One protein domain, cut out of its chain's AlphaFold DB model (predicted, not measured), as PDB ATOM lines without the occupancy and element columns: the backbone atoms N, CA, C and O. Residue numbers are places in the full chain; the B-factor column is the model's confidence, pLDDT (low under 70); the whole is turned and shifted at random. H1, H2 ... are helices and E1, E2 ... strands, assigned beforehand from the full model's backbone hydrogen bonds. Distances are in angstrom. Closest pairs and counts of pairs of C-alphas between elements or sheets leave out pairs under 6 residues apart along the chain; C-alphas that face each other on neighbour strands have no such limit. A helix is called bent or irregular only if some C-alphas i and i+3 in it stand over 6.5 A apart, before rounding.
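AT A GLANCE: This is residues 181 to 327 of the 445 residues of the protein "E3 ubiquitin-protein ligase arih2" of Rhizopus stolonifer (UniProt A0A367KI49). Four helices, H1 to H4, stand side by side in a ring, and H5 is added beside H4, making a five-helix up-and-down bundle in which each helix runs against the one before it. A small head, made of the short strand hairpin E1-E2 and the first residues 181 to 190, sits at one side of the bundle, and residues 241 to 248, of which 241 belongs to H2, stand free and stick out from the bundle. The printed part has 147 residues, with five named helices followed by two strands, order E1 - E2, antiparallel; the class is mostly helix. It is compact, with a radius of gyration of the C-alphas of 15.6 A, and flat, spanning 49 by 38 by 21 A.

HOW THE PARTS SIT: E1, residues 307 to 309, and E2, residues 316 to 318, form an antiparallel hairpin at 148 degrees; N 308 and O 317, and N 317 and O 308, are each 3.0 A apart, within hydrogen-bond range. E1 is near H4, residues 271 to 285, while E2 and H4 are apart. H4 touches H1, residues 202 to 218, closest at the C-alphas of Ile 209 and Ile 280, 6.1 A. H4 also touches H3, residues 252 to 267, with the C-alphas of Val 267 and Tyr 274 closest at 5.6 A, at a shallow tilt of 4 degrees, opposite ways. H5, residues 291 to 304, touches H4, closest at the C-alphas of Val 285 and Thr 297, 5.6 A. H5 and H3 only just touch, with 3 pairs of C-alphas within 8 A, the closest those of Cys 264 and Asn 304, 7.0 A. H2, residues 223 to 241, touches H1 at the C-alphas of Ser 217 and Ala 229, 5.1 A, and H3 at those of Ile 232 and Met 259, 6.1 A. H1 and H3 are apart, and so are H2 and H4. Every O i to N i+4 pair is within hydrogen-bond range in H1, H2 and H5, against 10 of 12 in H3 and 9 of 11 in H4.

IN THESE COORDINATES: H1 begins at C-alpha 202, (123.587, 79.089, 188.852), and is 24.6 A long; H2 is 26.5 A. H3, 21.7 A, has a kink of 33 degrees near residue 259 and is only just irregular, with C-alphas 258 and 261 6.9 A apart. H4, 21.6 A, is irregular, with C-alphas 272 and 275 7.3 A apart. H5 is 20.2 A long, E1 7.0 A and E2 7.1 A, ending at C-alpha 318, (137.941, 54.322, 182.310).

THE WHOLE: The C-alphas of Thr 184 and Ser 245 are the two farthest apart, at 49.7 A. The printed part has no cut, and no link between named elements is long. Residues 181 to 201 hold no named element. The mean pLDDT of the printed part is 89.6, and residues 242 to 250 are under 70.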
ATOM      1  N   HIS A 181     141.127  59.452 174.461       96.38
ATOM      2  CA  HIS A 181     140.537  59.001 173.207       96.38
ATOM      3  C   HIS A 181     139.812  57.674 173.426       96.38
ATOM      4  O   HIS A 181     140.301  56.803 174.150       96.38
ATOM      5  N   CYS A 182     138.634  57.537 172.823       96.81
ATOM      6  CA  CYS A 182     137.898  56.284 172.801       96.81
ATOM      7  C   CYS A 182     138.722  55.202 172.087       96.81
ATOM      8  O   CYS A 182     139.261  55.441 171.009       96.81
ATOM      9  N   LEU A 183     138.781  53.996 172.652       95.12
ATOM     10  CA  LEU A 183     139.536  52.880 172.069       95.12
ATOM     11  C   LEU A 183     138.976  52.424 170.715       95.12
ATOM     12  O   LEU A 183     139.736  51.950 169.874       95.12
ATOM     13  N   THR A 184     137.673  52.600 170.499       96.50
ATOM     14  CA  THR A 184     136.970  52.122 169.304       96.50
ATOM     15  C   THR A 184     136.972  53.156 168.179       96.50
ATOM     16  O   THR A 184     137.396  52.851 167.069       96.50
ATOM     17  N   CYS A 185     136.521  54.387 168.447       96.69
ATOM     18  CA  CYS A 185     136.356  55.421 167.413       96.69
ATOM     19  C   CYS A 185     137.414  56.534 167.445       96.69
ATOM     20  O   CYS A 185     137.398  57.397 166.578       96.69
ATOM     21  N   GLN A 186     138.323  56.531 168.427       96.81
ATOM     22  CA  GLN A 186     139.348  57.565 168.636       96.81
ATOM     23  C   GLN A 186     138.820  58.973 168.947       96.81
ATOM     24  O   GLN A 186     139.621  59.892 169.098       96.81
ATOM     25  N   ASP A 187     137.513  59.159 169.144       96.56
ATOM     26  CA  ASP A 187     136.988  60.461 169.549       96.56
ATOM     27  C   ASP A 187     137.375  60.826 170.988       96.56
ATOM     28  O   ASP A 187     137.445  59.949 171.861       96.56
ATOM     29  N   PRO A 188     137.609  62.121 171.269       95.69
ATOM     30  CA  PRO A 188     137.917  62.588 172.608       95.69
ATOM     31  C   PRO A 188     136.696  62.453 173.524       95.69
ATOM     32  O   PRO A 188     135.621  62.990 173.264       95.69
ATOM     33  N   VAL A 189     136.895  61.786 174.653       96.56
ATOM     34  CA  VAL A 189     135.918  61.618 175.724       96.56
ATOM     35  C   VAL A 189     136.377  62.423 176.928       96.56
ATOM     36  O   VAL A 189     137.480  62.217 177.439       96.56
ATOM     37  N   ALA A 190     135.524  63.339 177.380       94.44
ATOM     38  CA  ALA A 190     135.767  64.209 178.521       94.44
ATOM     39  C   ALA A 190     134.707  63.986 179.615       94.44
ATOM     40  O   ALA A 190     133.529  63.878 179.277       94.44
ATOM     41  N   PRO A 191     135.088  63.986 180.908       92.25
ATOM     42  CA  PRO A 191     134.155  63.764 182.013       92.25
ATOM     43  C   PRO A 191     133.224  64.955 182.255       92.25
ATOM     44  O   PRO A 191     132.074  64.821 182.663       92.25
ATOM     45  N   CYS A 192     133.753  66.165 182.082       92.44
ATOM     46  CA  CYS A 192     133.080  67.402 182.444       92.44
ATOM     47  C   CYS A 192     133.246  68.414 181.318       92.44
ATOM     48  O   CYS A 192     134.313  68.539 180.719       92.44
ATOM     49  N   GLN A 193     132.190  69.177 181.061       88.88
ATOM     50  CA  GLN A 193     132.214  70.282 180.110       88.88
ATOM     51  C   GLN A 193     132.380  71.614 180.842       88.88
ATOM     52  O   GLN A 193     132.119  71.721 182.045       88.88
ATOM     53  N   SER A 194     132.800  72.648 180.108       87.50
ATOM     54  CA  SER A 194     132.901  74.002 180.656       87.50
ATOM     55  C   SER A 194     131.562  74.421 181.282       87.50
ATOM     56  O   SER A 194     130.522  74.218 180.650       87.50
ATOM     57  N   PRO A 195     131.551  75.089 182.449       85.44
ATOM     58  CA  PRO A 195     130.335  75.622 183.069       85.44
ATOM     59  C   PRO A 195     129.502  76.493 182.121       85.44
ATOM     60  O   PRO A 195     128.281  76.562 182.247       85.44
ATOM     61  N   ARG A 196     130.169  77.136 181.152       81.81
ATOM     62  CA  ARG A 196     129.569  78.042 180.165       81.81
ATOM     63  C   ARG A 196     128.915  77.329 178.979       81.81
ATOM     64  O   ARG A 196     128.112  77.945 178.295       81.81
ATOM     65  N   SER A 197     129.233  76.056 178.739       80.56
ATOM     66  CA  SER A 197     128.730  75.297 177.580       80.56
ATOM     67  C   SER A 197     127.210  75.100 177.590       80.56
ATOM     68  O   SER A 197     126.591  75.055 176.536       80.56
ATOM     69  N   GLN A 198     126.605  75.020 178.778       74.62
ATOM     70  CA  GLN A 198     125.182  74.709 178.943       74.62
ATOM     71  C   GLN A 198     124.282  75.950 179.021       74.62
ATOM     72  O   GLN A 198     123.067  75.801 179.045       74.62
ATOM     73  N   GLY A 199     124.847  77.162 179.124       81.38
ATOM     74  CA  GLY A 199     124.064  78.402 179.250       81.38
ATOM     75  C   GLY A 199     123.138  78.477 180.478       81.38
ATOM     76  O   GLY A 199     122.273  79.344 180.532       81.38
ATOM     77  N   LEU A 200     123.292  77.577 181.455       85.12
ATOM     78  CA  LEU A 200     122.440  77.507 182.642       85.12
ATOM     79  C   LEU A 200     122.867  78.539 183.688       85.12
ATOM     80  O   LEU A 200     124.058  78.668 183.989       85.12
ATOM     81  N   SER A 201     121.883  79.221 184.283       87.44
ATOM     82  CA  SER A 201     122.110  80.029 185.478       87.44
ATOM     83  C   SER A 201     122.545  79.143 186.646       87.44
ATOM     84  O   SER A 201     122.371  77.918 186.656       87.44
ATOM     85  N   ARG A 202     123.137  79.781 187.651       84.88
ATOM     86  CA  ARG A 202     123.587  79.089 188.852       84.88
ATOM     87  C   ARG A 202     122.407  78.484 189.613       84.88
ATOM     88  O   ARG A 202     122.502  77.353 190.077       84.88
ATOM     89  N   GLU A 203     121.312  79.225 189.694       86.69
ATOM     90  CA  GLU A 203     120.072  78.869 190.376       86.69
ATOM     91  C   GLU A 203     119.447  77.632 189.723       86.69
ATOM     92  O   GLU A 203     119.246  76.623 190.395       86.69
ATOM     93  N   ASN A 204     119.308  77.642 188.392       89.69
ATOM     94  CA  ASN A 204     118.784  76.500 187.638       89.69
ATOM     95  C   ASN A 204     119.669  75.255 187.807       89.69
ATOM     96  O   ASN A 204     119.179  74.127 187.800       89.69
ATOM     97  N   ARG A 205     120.991  75.432 187.956       90.19
ATOM     98  CA  ARG A 205     121.905  74.311 188.211       90.19
ATOM     99  C   ARG A 205     121.704  73.724 189.610       90.19
ATOM    100  O   ARG A 205     121.746  72.505 189.748       90.19
ATOM    101  N   LEU A 206     121.471  74.553 190.629       91.00
ATOM    102  CA  LEU A 206     121.167  74.087 191.989       91.00
ATOM    103  C   LEU A 206     119.831  73.339 192.042       91.00
ATOM    104  O   LEU A 206     119.770  72.264 192.633       91.00
ATOM    105  N   GLU A 207     118.799  73.853 191.370       91.38
ATOM    106  CA  GLU A 207     117.510  73.166 191.223       91.38
ATOM    107  C   GLU A 207     117.671  71.813 190.525       91.38
ATOM    108  O   GLU A 207     117.153  70.802 190.996       91.38
ATOM    109  N   LYS A 208     118.467  71.762 189.450       93.50
ATOM    110  CA  LYS A 208     118.772  70.511 188.746       93.50
ATOM    111  C   LYS A 208     119.497  69.498 189.635       93.50
ATOM    112  O   LYS A 208     119.205  68.309 189.559       93.50
ATOM    113  N   ILE A 209     120.426  69.945 190.483       94.19
ATOM    114  CA  ILE A 209     121.101  69.065 191.449       94.19
ATOM    115  C   ILE A 209     120.100  68.523 192.474       94.19
ATOM    116  O   ILE A 209     120.132  67.327 192.756       94.19
ATOM    117  N   ALA A 210     119.200  69.364 192.994       94.88
ATOM    118  CA  ALA A 210     118.151  68.924 193.915       94.88
ATOM    119  C   ALA A 210     117.234  67.866 193.275       94.88
ATOM    120  O   ALA A 210     116.990  66.829 193.886       94.88
ATOM    121  N   ASP A 211     116.788  68.089 192.035       96.19
ATOM    122  CA  ASP A 211     115.967  67.136 191.274       96.19
ATOM    123  C   ASP A 211     116.702  65.810 191.021       96.19
ATOM    124  O   ASP A 211     116.143  64.731 191.220       96.19
ATOM    125  N   HIS A 212     117.981  65.865 190.638       96.75
ATOM    126  CA  HIS A 212     118.787  64.659 190.447       96.75
ATOM    127  C   HIS A 212     118.972  63.873 191.757       96.75
ATOM    128  O   HIS A 212     118.895  62.647 191.741       96.75
ATOM    129  N   LEU A 213     119.191  64.552 192.887       96.44
ATOM    130  CA  LEU A 213     119.312  63.921 194.207       96.44
ATOM    131  C   LEU A 213     118.000  63.281 194.674       96.44
ATOM    132  O   LEU A 213     118.022  62.183 195.223       96.44
ATOM    133  N   ASP A 214     116.864  63.939 194.443       95.88
ATOM    134  CA  ASP A 214     115.540  63.395 194.757       95.88
ATOM    135  C   ASP A 214     115.242  62.131 193.932       95.88
ATOM    136  O   ASP A 214     114.850  61.101 194.484       95.88
ATOM    137  N   LYS A 215     115.528  62.156 192.622       96.12
ATOM    138  CA  LYS A 215     115.428  60.973 191.746       96.12
ATOM    139  C   LYS A 215     116.368  59.847 192.172       96.12
ATOM    140  O   LYS A 215     115.961  58.683 192.177       96.12
ATOM    141  N   PHE A 216     117.593  60.195 192.561       96.06
ATOM    142  CA  PHE A 216     118.571  59.247 193.082       96.06
ATOM    143  C   PHE A 216     118.065  58.570 194.357       96.06
ATOM    144  O   PHE A 216     118.083  57.344 194.434       96.06
ATOM    145  N   SER A 217     117.536  59.338 195.317       95.06
ATOM    146  CA  SER A 217     116.971  58.782 196.552       95.06
ATOM    147  C   SER A 217     115.799  57.835 196.271       95.06
ATOM    148  O   SER A 217     115.775  56.702 196.751       95.06
ATOM    149  N   LYS A 218     114.871  58.241 195.393       94.25
ATOM    150  CA  LYS A 218     113.697  57.437 195.003       94.25
ATOM    151  C   LYS A 218     114.039  56.147 194.255       94.25
ATOM    152  O   LYS A 218     113.225  55.227 194.241       94.25
ATOM    153  N   SER A 219     115.213  56.074 193.633       94.75
ATOM    154  CA  SER A 219     115.682  54.878 192.921       94.75
ATOM    155  C   SER A 219     116.252  53.804 193.865       94.75
ATOM    156  O   SER A 219     116.569  52.702 193.421       94.75
ATOM    157  N   ILE A 220     116.393  54.097 195.164       93.69
ATOM    158  CA  ILE A 220     116.946  53.171 196.157       93.69
ATOM    159  C   ILE A 220     115.821  52.364 196.807       93.69
ATOM    160  O   ILE A 220     114.925  52.907 197.447       93.69
ATOM    161  N   HIS A 221     115.907  51.036 196.724       87.56
ATOM    162  CA  HIS A 221     114.905  50.148 197.324       87.56
ATOM    163  C   HIS A 221     115.164  49.837 198.807       87.56
ATOM    164  O   HIS A 221     114.235  49.493 199.538       87.56
ATOM    165  N   HIS A 222     116.414  49.933 199.273       88.75
ATOM    166  CA  HIS A 222     116.770  49.574 200.646       88.75
ATOM    167  C   HIS A 222     116.520  50.744 201.625       88.75
ATOM    168  O   HIS A 222     117.187  51.777 201.506       88.75
ATOM    169  N   PRO A 223     115.660  50.598 202.657       88.31
ATOM    170  CA  PRO A 223     115.218  51.721 203.498       88.31
ATOM    171  C   PRO A 223     116.347  52.481 204.204       88.31
ATOM    172  O   PRO A 223     116.320  53.706 204.304       88.31
ATOM    173  N   THR A 224     117.375  51.777 204.690       88.69
ATOM    174  CA  THR A 224     118.503  52.432 205.379       88.69
ATOM    175  C   THR A 224     119.420  53.196 204.426       88.69
ATOM    176  O   THR A 224     120.047  54.167 204.843       88.69
ATOM    177  N   VAL A 225     119.509  52.766 203.165       89.25
ATOM    178  CA  VAL A 225     120.343  53.398 202.133       89.25
ATOM    179  C   VAL A 225     119.600  54.603 201.560       89.25
ATOM    180  O   VAL A 225     120.194  55.669 201.433       89.25
ATOM    181  N   SER A 226     118.287  54.465 201.347       92.00
ATOM    182  CA  SER A 226     117.383  55.564 200.984       92.00
ATOM    183  C   SER A 226     117.467  56.696 202.004       92.00
ATOM    184  O   SER A 226     117.722  57.830 201.623       92.00
ATOM    185  N   ARG A 227     117.413  56.390 203.311       93.00
ATOM    186  CA  ARG A 227     117.554  57.413 204.360       93.00
ATOM    187  C   ARG A 227     118.871  58.191 204.269       93.00
ATOM    188  O   ARG A 227     118.878  59.395 204.478       93.00
ATOM    189  N   ARG A 228     119.985  57.530 203.928       92.75
ATOM    190  CA  ARG A 228     121.271  58.224 203.726       92.75
ATOM    191  C   ARG A 228     121.232  59.148 202.509       92.75
ATOM    192  O   ARG A 228     121.808  60.228 202.567       92.75
ATOM    193  N   ALA A 229     120.582  58.736 201.421       93.94
ATOM    194  CA  ALA A 229     120.388  59.595 200.254       93.94
ATOM    195  C   ALA A 229     119.499  60.805 200.582       93.94
ATOM    196  O   ALA A 229     119.835  61.927 200.199       93.94
ATOM    197  N   ASP A 230     118.435  60.601 201.364       94.69
ATOM    198  CA  ASP A 230     117.575  61.679 201.863       94.69
ATOM    199  C   ASP A 230     118.347  62.654 202.761       94.69
ATOM    200  O   ASP A 230     118.206  63.868 202.614       94.69
ATOM    201  N   ASP A 231     119.220  62.153 203.642       94.81
ATOM    202  CA  ASP A 231     120.082  62.987 204.488       94.81
ATOM    203  C   ASP A 231     121.049  63.847 203.639       94.81
ATOM    204  O   ASP A 231     121.281  65.023 203.949       94.81
ATOM    205  N   ILE A 232     121.592  63.300 202.539       95.06
ATOM    206  CA  ILE A 232     122.424  64.047 201.572       95.06
ATOM    207  C   ILE A 232     121.602  65.149 200.890       95.06
ATOM    208  O   ILE A 232     122.057  66.296 200.828       95.06
ATOM    209  N   LEU A 233     120.395  64.832 200.408       95.25
ATOM    210  CA  LEU A 233     119.493  65.808 199.793       95.25
ATOM    211  C   LEU A 233     119.124  66.923 200.780       95.25
ATOM    212  O   LEU A 233     119.249  68.104 200.456       95.25
ATOM    213  N   ALA A 234     118.734  66.570 202.006       93.56
ATOM    214  CA  ALA A 234     118.399  67.529 203.052       93.56
ATOM    215  C   ALA A 234     119.587  68.445 203.390       93.56
ATOM    216  O   ALA A 234     119.416  69.659 203.521       93.56
ATOM    217  N   SER A 235     120.804  67.892 203.461       91.44
ATOM    218  CA  SER A 235     122.034  68.664 203.688       91.44
ATOM    219  C   SER A 235     122.311  69.644 202.547       91.44
ATOM    220  O   SER A 235     122.641  70.806 202.798       91.44
ATOM    221  N   PHE A 236     122.127  69.206 201.299       91.56
ATOM    222  CA  PHE A 236     122.276  70.052 200.117       91.56
ATOM    223  C   PHE A 236     121.260  71.203 200.103       91.56
ATOM    224  O   PHE A 236     121.643  72.362 199.924       91.56
ATOM    225  N   LEU A 237     119.979  70.920 200.359       90.44
ATOM    226  CA  LEU A 237     118.929  71.942 200.429       90.44
ATOM    227  C   LEU A 237     119.182  72.936 201.567       90.44
ATOM    228  O   LEU A 237     119.068  74.144 201.365       90.44
ATOM    229  N   ALA A 238     119.606  72.458 202.739       87.69
ATOM    230  CA  ALA A 238     119.974  73.322 203.857       87.69
ATOM    231  C   ALA A 238     121.175  74.224 203.515       87.69
ATOM    232  O   ALA A 238     121.184  75.405 203.873       87.69
ATOM    233  N   ALA A 239     122.176  73.699 202.800       84.94
ATOM    234  CA  ALA A 239     123.303  74.490 202.310       84.94
ATOM    235  C   ALA A 239     122.866  75.547 201.279       84.94
ATOM    236  O   ALA A 239     123.398  76.657 201.290       84.94
ATOM    237  N   CYS A 240     121.857  75.248 200.453       81.31
ATOM    238  CA  CYS A 240     121.269  76.208 199.517       81.31
ATOM    239  C   CYS A 240     120.441  77.302 200.221       81.31
ATOM    240  O   CYS A 240     120.464  78.450 199.794       81.31
ATOM    241  N   GLN A 241     119.731  76.977 201.310       75.19
ATOM    242  CA  GLN A 241     118.810  77.897 202.000       75.19
ATOM    243  C   GLN A 241     119.484  78.847 203.004       75.19
ATOM    244  O   GLN A 241     118.989  79.949 203.230       75.19
ATOM    245  N   LYS A 242     120.618  78.468 203.614       64.31
ATOM    246  CA  LYS A 242     121.307  79.267 204.655       64.31
ATOM    247  C   LYS A 242     121.874  80.622 204.186       64.31
ATOM    248  O   LYS A 242     122.468  81.332 204.994       64.31
ATOM    249  N   THR A 243     121.738  81.003 202.917       53.66
ATOM    250  CA  THR A 243     122.470  82.134 202.319       53.66
ATOM    251  C   THR A 243     121.550  83.170 201.667       53.66
ATOM    252  O   THR A 243     121.398  83.240 200.452       53.66
ATOM    253  N   GLY A 244     120.964  84.043 202.492       46.22
ATOM    254  CA  GLY A 244     120.299  85.263 202.033       46.22
ATOM    255  C   GLY A 244     121.290  86.362 201.602       46.22
ATOM    256  O   GLY A 244     122.193  86.742 202.344       46.22
ATOM    257  N   SER A 245     121.057  86.931 200.417       41.75
ATOM    258  CA  SER A 245     121.565  88.208 199.864       41.75
ATOM    259  C   SER A 245     122.958  88.321 199.222       41.75
ATOM    260  O   SER A 245     123.110  89.174 198.357       41.75
ATOM    261  N   THR A 246     123.952  87.473 199.489       43.59
ATOM    262  CA  THR A 246     125.117  87.357 198.585       43.59
ATOM    263  C   THR A 246     125.625  85.931 198.618       43.59
ATOM    264  O   THR A 246     126.053  85.418 199.648       43.59
ATOM    265  N   PHE A 247     125.544  85.260 197.479       47.25
ATOM    266  CA  PHE A 247     125.967  83.881 197.346       47.25
ATOM    267  C   PHE A 247     127.500  83.795 197.437       47.25
ATOM    268  O   PHE A 247     128.216  83.791 196.439       47.25
ATOM    269  N   ARG A 248     128.031  83.734 198.656       51.47
ATOM    270  CA  ARG A 248     129.300  83.068 198.935       51.47
ATOM    271  C   ARG A 248     128.930  81.710 199.503       51.47
ATOM    272  O   ARG A 248     128.928  81.539 200.718       51.47
ATOM    273  N   ILE A 249     128.602  80.741 198.642       50.34
ATOM    274  CA  ILE A 249     128.800  79.346 199.050       50.34
ATOM    275  C   ILE A 249     130.204  79.294 199.647       50.34
ATOM    276  O   ILE A 249     131.162  79.750 199.011       50.34
ATOM    277  N   GLY A 250     130.317  78.797 200.878       53.03
ATOM    278  CA  GLY A 250     131.578  78.228 201.330       53.03
ATOM    279  C   GLY A 250     131.919  77.166 200.298       53.03
ATOM    280  O   GLY A 250     131.190  76.192 200.220       53.03
ATOM    281  N   LYS A 251     132.828  77.539 199.384       71.31
ATOM    282  CA  LYS A 251     133.411  76.853 198.216       71.31
ATOM    283  C   LYS A 251     132.586  75.673 197.675       71.31
ATOM    284  O   LYS A 251     132.328  74.727 198.389       71.31
ATOM    285  N   VAL A 252     132.248  75.632 196.382       83.19
ATOM    286  CA  VAL A 252     131.590  74.451 195.757       83.19
ATOM    287  C   VAL A 252     132.329  73.132 196.081       83.19
ATOM    288  O   VAL A 252     131.710  72.077 196.191       83.19
ATOM    289  N   GLN A 253     133.629  73.218 196.363       86.44
ATOM    290  CA  GLN A 253     134.443  72.182 196.998       86.44
ATOM    291  C   GLN A 253     133.877  71.586 198.305       86.44
ATOM    292  O   GLN A 253     133.937  70.375 198.483       86.44
ATOM    293  N   ASP A 254     133.336  72.389 199.218       87.56
ATOM    294  CA  ASP A 254     132.752  71.939 200.485       87.56
ATOM    295  C   ASP A 254     131.488  71.107 200.233       87.56
ATOM    296  O   ASP A 254     131.350  70.028 200.807       87.56
ATOM    297  N   LEU A 255     130.618  71.546 199.312       89.06
ATOM    298  CA  LEU A 255     129.472  70.742 198.863       89.06
ATOM    299  C   LEU A 255     129.935  69.409 198.273       89.06
ATOM    300  O   LEU A 255     129.414  68.354 198.628       89.06
ATOM    301  N   TYR A 256     130.947  69.452 197.404       92.12
ATOM    302  CA  TYR A 256     131.523  68.252 196.808       92.12
ATOM    303  C   TYR A 256     132.030  67.282 197.892       92.12
ATOM    304  O   TYR A 256     131.669  66.106 197.893       92.12
ATOM    305  N   ASN A 257     132.807  67.781 198.856       89.94
ATOM    306  CA  ASN A 257     133.378  66.985 199.945       89.94
ATOM    307  C   ASN A 257     132.321  66.419 200.903       89.94
ATOM    308  O   ASN A 257     132.529  65.346 201.463       89.94
ATOM    309  N   GLN A 258     131.198  67.112 201.095       89.94
ATOM    310  CA  GLN A 258     130.096  66.635 201.933       89.94
ATOM    311  C   GLN A 258     129.261  65.557 201.233       89.94
ATOM    312  O   GLN A 258     128.857  64.584 201.866       89.94
ATOM    313  N   MET A 259     128.998  65.717 199.936       94.00
ATOM    314  CA  MET A 259     128.024  64.888 199.220       94.00
ATOM    315  C   MET A 259     128.647  63.645 198.581       94.00
ATOM    316  O   MET A 259     128.107  62.544 198.694       94.00
ATOM    317  N   ILE A 260     129.783  63.804 197.899       95.94
ATOM    318  CA  ILE A 260     130.333  62.758 197.029       95.94
ATOM    319  C   ILE A 260     130.744  61.487 197.782       95.94
ATOM    320  O   ILE A 260     130.392  60.412 197.300       95.94
ATOM    321  N   PRO A 261     131.389  61.537 198.965       95.81
ATOM    322  CA  PRO A 261     131.696  60.317 199.715       95.81
ATOM    323  C   PRO A 261     130.449  59.485 200.047       95.81
ATOM    324  O   PRO A 261     130.482  58.255 199.961       95.81
ATOM    325  N   GLY A 262     129.336  60.151 200.375       95.31
ATOM    326  CA  GLY A 262     128.050  59.504 200.625       95.31
ATOM    327  C   GLY A 262     127.489  58.829 199.372       95.31
ATOM    328  O   GLY A 262     127.130  57.653 199.425       95.31
ATOM    329  N   LEU A 263     127.498  59.528 198.232       96.38
ATOM    330  CA  LEU A 263     127.064  58.967 196.947       96.38
ATOM    331  C   LEU A 263     127.920  57.762 196.529       96.38
ATOM    332  O   LEU A 263     127.372  56.723 196.172       96.38
ATOM    333  N   CYS A 264     129.249  57.855 196.639       95.19
ATOM    334  CA  CYS A 264     130.161  56.746 196.336       95.19
ATOM    335  C   CYS A 264     129.901  55.526 197.229       95.19
ATOM    336  O   CYS A 264     129.919  54.394 196.749       95.19
ATOM    337  N   SER A 265     129.625  55.740 198.521       94.38
ATOM    338  CA  SER A 265     129.293  54.653 199.448       94.38
ATOM    339  C   SER A 265     128.002  53.929 199.054       94.38
ATOM    340  O   SER A 265     127.952  52.704 199.153       94.38
ATOM    341  N   ILE A 266     126.986  54.663 198.590       93.88
ATOM    342  CA  ILE A 266     125.717  54.094 198.111       93.88
ATOM    343  C   ILE A 266     125.935  53.316 196.809       93.88
ATOM    344  O   ILE A 266     125.499  52.174 196.695       93.88
ATOM    345  N   VAL A 267     126.674  53.888 195.856       93.00
ATOM    346  CA  VAL A 267     126.993  53.241 194.571       93.00
ATOM    347  C   VAL A 267     127.817  51.963 194.755       93.00
ATOM    348  O   VAL A 267     127.636  51.001 194.014       93.00
ATOM    349  N   GLY A 268     128.675  51.905 195.778       88.62
ATOM    350  CA  GLY A 268     129.383  50.676 196.148       88.62
ATOM    351  C   GLY A 268     128.459  49.526 196.577       88.62
ATOM    352  O   GLY A 268     128.876  48.373 196.546       88.62
ATOM    353  N   GLN A 269     127.212  49.824 196.962       86.56
ATOM    354  CA  GLN A 269     126.178  48.837 197.299       86.56
ATOM    355  C   GLN A 269     125.201  48.597 196.132       86.56
ATOM    356  O   GLN A 269     124.767  47.463 195.937       86.56
ATOM    357  N   GLN A 270     124.881  49.636 195.349       88.69
ATOM    358  CA  GLN A 270     123.996  49.596 194.175       88.69
ATOM    359  C   GLN A 270     124.708  50.183 192.940       88.69
ATOM    360  O   GLN A 270     124.719  51.393 192.707       88.69
ATOM    361  N   SER A 271     125.337  49.313 192.142       87.69
ATOM    362  CA  SER A 271     126.121  49.728 190.962       87.69
ATOM    363  C   SER A 271     125.285  50.324 189.817       87.69
ATOM    364  O   SER A 271     125.799  51.097 189.013       87.69
ATOM    365  N   ASP A 272     123.990  50.013 189.766       90.88
ATOM    366  CA  ASP A 272     122.997  50.555 188.829       90.88
ATOM    367  C   ASP A 272     122.776  52.066 188.998       90.88
ATOM    368  O   ASP A 272     122.431  52.756 188.041       90.88
ATOM    369  N   LEU A 273     123.051  52.611 190.186       94.19
ATOM    370  CA  LEU A 273     122.928  54.043 190.468       94.19
ATOM    371  C   LEU A 273     124.180  54.856 190.100       94.19
ATOM    372  O   LEU A 273     124.205  56.074 190.302       94.19
ATOM    373  N   TYR A 274     125.221  54.212 189.557       94.88
ATOM    374  CA  TYR A 274     126.492  54.859 189.219       94.88
ATOM    375  C   TYR A 274     126.311  56.069 188.294       94.88
ATOM    376  O   TYR A 274     126.881  57.129 188.548       94.88
ATOM    377  N   GLU A 275     125.516  55.924 187.232       95.19
ATOM    378  CA  GLU A 275     125.315  56.987 186.239       95.19
ATOM    379  C   GLU A 275     124.611  58.201 186.855       95.19
ATOM    380  O   GLU A 275     125.063  59.330 186.672       95.19
ATOM    381  N   GLN A 276     123.591  57.971 187.688       96.19
ATOM    382  CA  GLN A 276     122.883  59.042 188.393       96.19
ATOM    383  C   GLN A 276     123.816  59.805 189.351       96.19
ATOM    384  O   GLN A 276     123.836  61.038 189.359       96.19
ATOM    385  N   ALA A 277     124.633  59.090 190.133       97.00
ATOM    386  CA  ALA A 277     125.608  59.701 191.038       97.00
ATOM    387  C   ALA A 277     126.716  60.463 190.287       97.00
ATOM    388  O   ALA A 277     127.097  61.568 190.689       97.00
ATOM    389  N   SER A 278     127.201  59.897 189.177       96.81
ATOM    390  CA  SER A 278     128.173  60.539 188.288       96.81
ATOM    391  C   SER A 278     127.617  61.850 187.728       96.81
ATOM    392  O   SER A 278     128.285  62.884 187.795       96.81
ATOM    393  N   ASP A 279     126.361  61.863 187.283       96.00
ATOM    394  CA  ASP A 279     125.707  63.064 186.764       96.00
ATOM    395  C   ASP A 279     125.517  64.149 187.829       96.00
ATOM    396  O   ASP A 279     125.755  65.328 187.546       96.00
ATOM    397  N   ILE A 280     125.157  63.782 189.066       96.94
ATOM    398  CA  ILE A 280     125.130  64.722 190.202       96.94
ATOM    399  C   ILE A 280     126.518  65.345 190.404       96.94
ATOM    400  O   ILE A 280     126.647  66.568 190.512       96.94
ATOM    401  N   SER A 281     127.573  64.524 190.391       96.94
ATOM    402  CA  SER A 281     128.956  64.989 190.512       96.94
ATOM    403  C   SER A 281     129.348  65.951 189.379       96.94
ATOM    404  O   SER A 281     129.897  67.020 189.653       96.94
ATOM    405  N   LYS A 282     128.986  65.660 188.122       95.44
ATOM    406  CA  LYS A 282     129.214  66.560 186.975       95.44
ATOM    407  C   LYS A 282     128.509  67.906 187.149       95.44
ATOM    408  O   LYS A 282     129.086  68.946 186.825       95.44
ATOM    409  N   GLN A 283     127.281  67.916 187.678       93.88
ATOM    410  CA  GLN A 283     126.569  69.166 187.958       93.88
ATOM    411  C   GLN A 283     127.241  69.980 189.070       93.88
ATOM    412  O   GLN A 283     127.340  71.200 188.939       93.88
ATOM    413  N   LEU A 284     127.762  69.328 190.114       93.25
ATOM    414  CA  LEU A 284     128.537  69.998 191.163       93.25
ATOM    415  C   LEU A 284     129.813  70.634 190.601       93.25
ATOM    416  O   LEU A 284     130.058  71.811 190.852       93.25
ATOM    417  N   VAL A 285     130.586  69.907 189.785       93.81
ATOM    418  CA  VAL A 285     131.782  70.454 189.112       93.81
ATOM    419  C   VAL A 285     131.418  71.685 188.281       93.81
ATOM    420  O   VAL A 285     132.100  72.706 188.316       93.81
ATOM    421  N   ALA A 286     130.298  71.633 187.564       92.94
ATOM    422  CA  ALA A 286     129.866  72.719 186.700       92.94
ATOM    423  C   ALA A 286     129.295  73.953 187.445       92.94
ATOM    424  O   ALA A 286     129.005  74.960 186.798       92.94
ATOM    425  N   LEU A 287     129.169  73.926 188.782       90.69
ATOM    426  CA  LEU A 287     128.927  75.128 189.600       90.69
ATOM    427  C   LEU A 287     130.189  75.992 189.797       90.69
ATOM    428  O   LEU A 287     130.062  77.136 190.255       90.69
ATOM    429  N   GLU A 288     131.385  75.464 189.505       90.38
ATOM    430  CA  GLU A 288     132.651  76.187 189.663       90.38
ATOM    431  C   GLU A 288     132.888  77.181 188.525       90.38
ATOM    432  O   GLU A 288     133.068  76.801 187.374       90.38
ATOM    433  N   VAL A 289     132.953  78.470 188.862       86.81
ATOM    434  CA  VAL A 289     133.161  79.579 187.907       86.81
ATOM    435  C   VAL A 289     134.600  80.107 187.891       86.81
ATOM    436  O   VAL A 289     134.890  81.118 187.251       86.81
ATOM    437  N   ILE A 290     135.503  79.457 188.625       88.19
ATOM    438  CA  ILE A 290     136.935  79.760 188.624       88.19
ATOM    439  C   ILE A 290     137.635  78.619 187.870       88.19
ATOM    440  O   ILE A 290     137.534  77.478 188.323       88.19
ATOM    441  N   PRO A 291     138.335  78.879 186.747       88.81
ATOM    442  CA  PRO A 291     138.917  77.831 185.902       88.81
ATOM    443  C   PRO A 291     139.821  76.838 186.645       88.81
ATOM    444  O   PRO A 291     139.699  75.629 186.455       88.81
ATOM    445  N   GLU A 292     140.704  77.321 187.518       85.88
ATOM    446  CA  GLU A 292     141.622  76.493 188.301       85.88
ATOM    447  C   GLU A 292     140.881  75.594 189.295       85.88
ATOM    448  O   GLU A 292     141.223  74.419 189.443       85.88
ATOM    449  N   THR A 293     139.837  76.115 189.942       88.88
ATOM    450  CA  THR A 293     138.998  75.354 190.877       88.88
ATOM    451  C   THR A 293     138.132  74.331 190.142       88.88
ATOM    452  O   THR A 293     138.029  73.182 190.571       88.88
ATOM    453  N   TRP A 294     137.576  74.705 188.987       91.62
ATOM    454  CA  TRP A 294     136.848  73.797 188.097       91.62
ATOM    455  C   TRP A 294     137.738  72.642 187.626       91.62
ATOM    456  O   TRP A 294     137.345  71.478 187.644       91.62
ATOM    457  N   LYS A 295     138.991  72.939 187.271       89.69
ATOM    458  CA  LYS A 295     139.961  71.917 186.885       89.69
ATOM    459  C   LYS A 295     140.221  70.934 188.032       89.69
ATOM    460  O   LYS A 295     140.269  69.729 187.796       89.69
ATOM    461  N   GLN A 296     140.427  71.426 189.255       89.88
ATOM    462  CA  GLN A 296     140.657  70.565 190.421       89.88
ATOM    463  C   GLN A 296     139.447  69.666 190.706       89.88
ATOM    464  O   GLN A 296     139.608  68.456 190.848       89.88
ATOM    465  N   THR A 297     138.242  70.238 190.717       92.06
ATOM    466  CA  THR A 297     136.995  69.498 190.970       92.06
ATOM    467  C   THR A 297     136.684  68.477 189.871       92.06
ATOM    468  O   THR A 297     136.254  67.371 190.187       92.06
ATOM    469  N   GLN A 298     137.009  68.755 188.602       93.62
ATOM    470  CA  GLN A 298     136.965  67.758 187.521       93.62
ATOM    471  C   GLN A 298     137.830  66.524 187.836       93.62
ATOM    472  O   GLN A 298     137.437  65.396 187.550       93.62
ATOM    473  N   PHE A 299     139.014  66.704 188.423       94.19
ATOM    474  CA  PHE A 299     139.859  65.566 188.787       94.19
ATOM    475  C   PHE A 299     139.355  64.807 190.011       94.19
ATOM    476  O   PHE A 299     139.566  63.599 190.089       94.19
ATOM    477  N   TRP A 300     138.660  65.473 190.933       94.50
ATOM    478  CA  TRP A 300     137.931  64.776 191.990       94.50
ATOM    479  C   TRP A 300     136.779  63.953 191.421       94.50
ATOM    480  O   TRP A 300     136.552  62.839 191.894       94.50
ATOM    481  N   HIS A 301     136.096  64.452 190.387       96.00
ATOM    482  CA  HIS A 301     135.102  63.670 189.660       96.00
ATOM    483  C   HIS A 301     135.742  62.421 189.057       96.00
ATOM    484  O   HIS A 301     135.326  61.326 189.398       96.00
ATOM    485  N   VAL A 302     136.831  62.551 188.292       95.81
ATOM    486  CA  VAL A 302     137.547  61.393 187.712       95.81
ATOM    487  C   VAL A 302     138.045  60.405 188.778       95.81
ATOM    488  O   VAL A 302     138.075  59.198 188.537       95.81
ATOM    489  N   ALA A 303     138.434  60.883 189.963       95.44
ATOM    490  CA  ALA A 303     138.873  60.021 191.057       95.44
ATOM    491  C   ALA A 303     137.738  59.143 191.620       95.44
ATOM    492  O   ALA A 303     137.985  57.989 191.963       95.44
ATOM    493  N   ASN A 304     136.515  59.679 191.695       95.44
ATOM    494  CA  ASN A 304     135.347  59.016 192.289       95.44
ATOM    495  C   ASN A 304     134.479  58.284 191.250       95.44
ATOM    496  O   ASN A 304     133.994  57.185 191.499       95.44
ATOM    497  N   PHE A 305     134.325  58.881 190.070       96.38
ATOM    498  CA  PHE A 305     133.517  58.414 188.949       96.38
ATOM    499  C   PHE A 305     134.380  58.336 187.676       96.38
ATOM    500  O   PHE A 305     134.314  59.204 186.809       96.38
ATOM    501  N   PRO A 306     135.254  57.318 187.555       95.94
ATOM    502  CA  PRO A 306     136.187  57.228 186.433       95.94
ATOM    503  C   PRO A 306     135.577  56.802 185.098       95.94
ATOM    504  O   PRO A 306     136.275  56.877 184.093       95.94
ATOM    505  N   ILE A 307     134.354  56.283 185.064       96.06
ATOM    506  CA  ILE A 307     133.789  55.654 183.870       96.06
ATOM    507  C   ILE A 307     132.925  56.663 183.130       96.06
ATOM    508  O   ILE A 307     132.006  57.241 183.706       96.06
ATOM    509  N   GLU A 308     133.218  56.837 181.845       96.69
ATOM    510  CA  GLU A 308     132.504  57.756 180.967       96.69
ATOM    511  C   GLU A 308     132.091  57.058 179.671       96.69
ATOM    512  O   GLU A 308     132.791  56.164 179.183       96.69
ATOM    513  N   THR A 309     130.953  57.478 179.121       96.69
ATOM    514  CA  THR A 309     130.404  56.939 177.873       96.69
ATOM    515  C   THR A 309     130.818  57.822 176.698       96.69
ATOM    516  O   THR A 309     130.632  59.039 176.722       96.69
ATOM    517  N   CYS A 310     131.374  57.224 175.646       97.12
ATOM    518  CA  CYS A 310     131.693  57.931 174.413       97.12
ATOM    519  C   CYS A 310     130.408  58.394 173.716       97.12
ATOM    520  O   CYS A 310     129.537  57.584 173.409       97.12
ATOM    521  N   THR A 311     130.304  59.687 173.400       95.56
ATOM    522  CA  THR A 311     129.108  60.251 172.756       95.56
ATOM    523  C   THR A 311     128.962  59.877 171.282       95.56
ATOM    524  O   THR A 311     127.878  60.048 170.739       95.56
ATOM    525  N   ASN A 312     130.029  59.399 170.630       96.75
ATOM    526  CA  ASN A 312     129.981  58.991 169.224       96.75
ATOM    527  C   ASN A 312     129.597  57.512 169.057       96.75
ATOM    528  O   ASN A 312     128.655  57.206 168.337       96.75
ATOM    529  N   CYS A 313     130.288  56.588 169.740       97.06
ATOM    530  CA  CYS A 313     130.047  55.146 169.573       97.06
ATOM    531  C   CYS A 313     129.295  54.468 170.731       97.06
ATOM    532  O   CYS A 313     128.890  53.320 170.585       97.06
ATOM    533  N   GLY A 314     129.106  55.135 171.875       96.31
ATOM    534  CA  GLY A 314     128.425  54.563 173.046       96.31
ATOM    535  C   GLY A 314     129.290  53.662 173.936       96.31
ATOM    536  O   GLY A 314     128.819  53.215 174.981       96.31
ATOM    537  N   ASP A 315     130.555  53.416 173.582       96.56
ATOM    538  CA  ASP A 315     131.447  52.597 174.409       96.56
ATOM    539  C   ASP A 315     131.827  53.291 175.716       96.56
ATOM    540  O   ASP A 315     132.073  54.501 175.758       96.56
ATOM    541  N   LYS A 316     131.943  52.499 176.785       96.44
ATOM    542  CA  LYS A 316     132.352  52.974 178.109       96.44
ATOM    543  C   LYS A 316     133.839  52.736 178.348       96.44
ATOM    544  O   LYS A 316     134.359  51.641 178.121       96.44
ATOM    545  N   LEU A 317     134.515  53.748 178.874       96.62
ATOM    546  CA  LEU A 317     135.952  53.731 179.129       96.62
ATOM    547  C   LEU A 317     136.276  54.300 180.506       96.62
ATOM    548  O   LEU A 317     135.562  55.142 181.045       96.62
ATOM    549  N   CYS A 318     137.389  53.840 181.061       96.88
ATOM    550  CA  CYS A 318     137.941  54.322 182.310       96.88
ATOM    551  C   CYS A 318     138.885  55.503 182.053       96.88
ATOM    552  O   CYS A 318     139.968  55.364 181.487       96.88
ATOM    553  N   LEU A 319     138.516  56.681 182.541       96.19
ATOM    554  CA  LEU A 319     139.296  57.908 182.444       96.19
ATOM    555  C   LEU A 319     140.563  57.895 183.317       96.19
ATOM    556  O   LEU A 319     141.483  58.679 183.076       96.19
ATOM    557  N   GLN A 320     140.681  56.983 184.286       95.94
ATOM    558  CA  GLN A 320     141.894  56.847 185.103       95.94
ATOM    559  C   GLN A 320     143.027  56.128 184.358       95.94
ATOM    560  O   GLN A 320     144.154  56.629 184.354       95.94
ATOM    561  N   CYS A 321     142.753  55.008 183.680       93.81
ATOM    562  CA  CYS A 321     143.776  54.210 182.986       93.81
ATOM    563  C   CYS A 321     143.717  54.276 181.453       93.81
ATOM    564  O   CYS A 321     144.717  53.980 180.806       93.81
ATOM    565  N   GLY A 322     142.596  54.706 180.870       93.25
ATOM    566  CA  GLY A 322     142.373  54.740 179.422       93.25
ATOM    567  C   GLY A 322     141.977  53.404 178.795       93.25
ATOM    568  O   GLY A 322     141.980  53.299 177.576       93.25
ATOM    569  N   GLU A 323     141.649  52.397 179.604       93.56
ATOM    570  CA  GLU A 323     141.134  51.105 179.142       93.56
ATOM    571  C   GLU A 323     139.590  51.109 179.102       93.56
ATOM    572  O   GLU A 323     138.954  52.043 179.597       93.56
ATOM    573  N   TYR A 324     138.968  50.060 178.553       95.19
ATOM    574  CA  TYR A 324     137.516  49.843 178.658       95.19
ATOM    575  C   TYR A 324     137.035  49.841 180.121       95.19
ATOM    576  O   TYR A 324     137.800  49.529 181.035       95.19
ATOM    577  N   ALA A 325     135.768  50.202 180.343       95.56
ATOM    578  CA  ALA A 325     135.174  50.293 181.677       95.56
ATOM    579  C   ALA A 325     135.298  48.984 182.485       95.56
ATOM    580  O   ALA A 325     135.040  47.897 181.973       95.56
ATOM    581  N   HIS A 326     135.670  49.100 183.765       93.12
ATOM    582  CA  HIS A 326     135.940  47.967 184.659       93.12
ATOM    583  C   HIS A 326     135.396  48.219 186.084       93.12
ATOM    584  O   HIS A 326     136.144  48.380 187.042       93.12
ATOM    585  N   HIS A 327     134.066  48.270 186.225       82.00
ATOM    586  CA  HIS A 327     133.353  48.736 187.431       82.00
ATOM    587  C   HIS A 327     133.762  48.078 188.764       82.00
ATOM    588  O   HIS A 327     133.744  48.748 189.791       82.00
TER     589      HIS A 327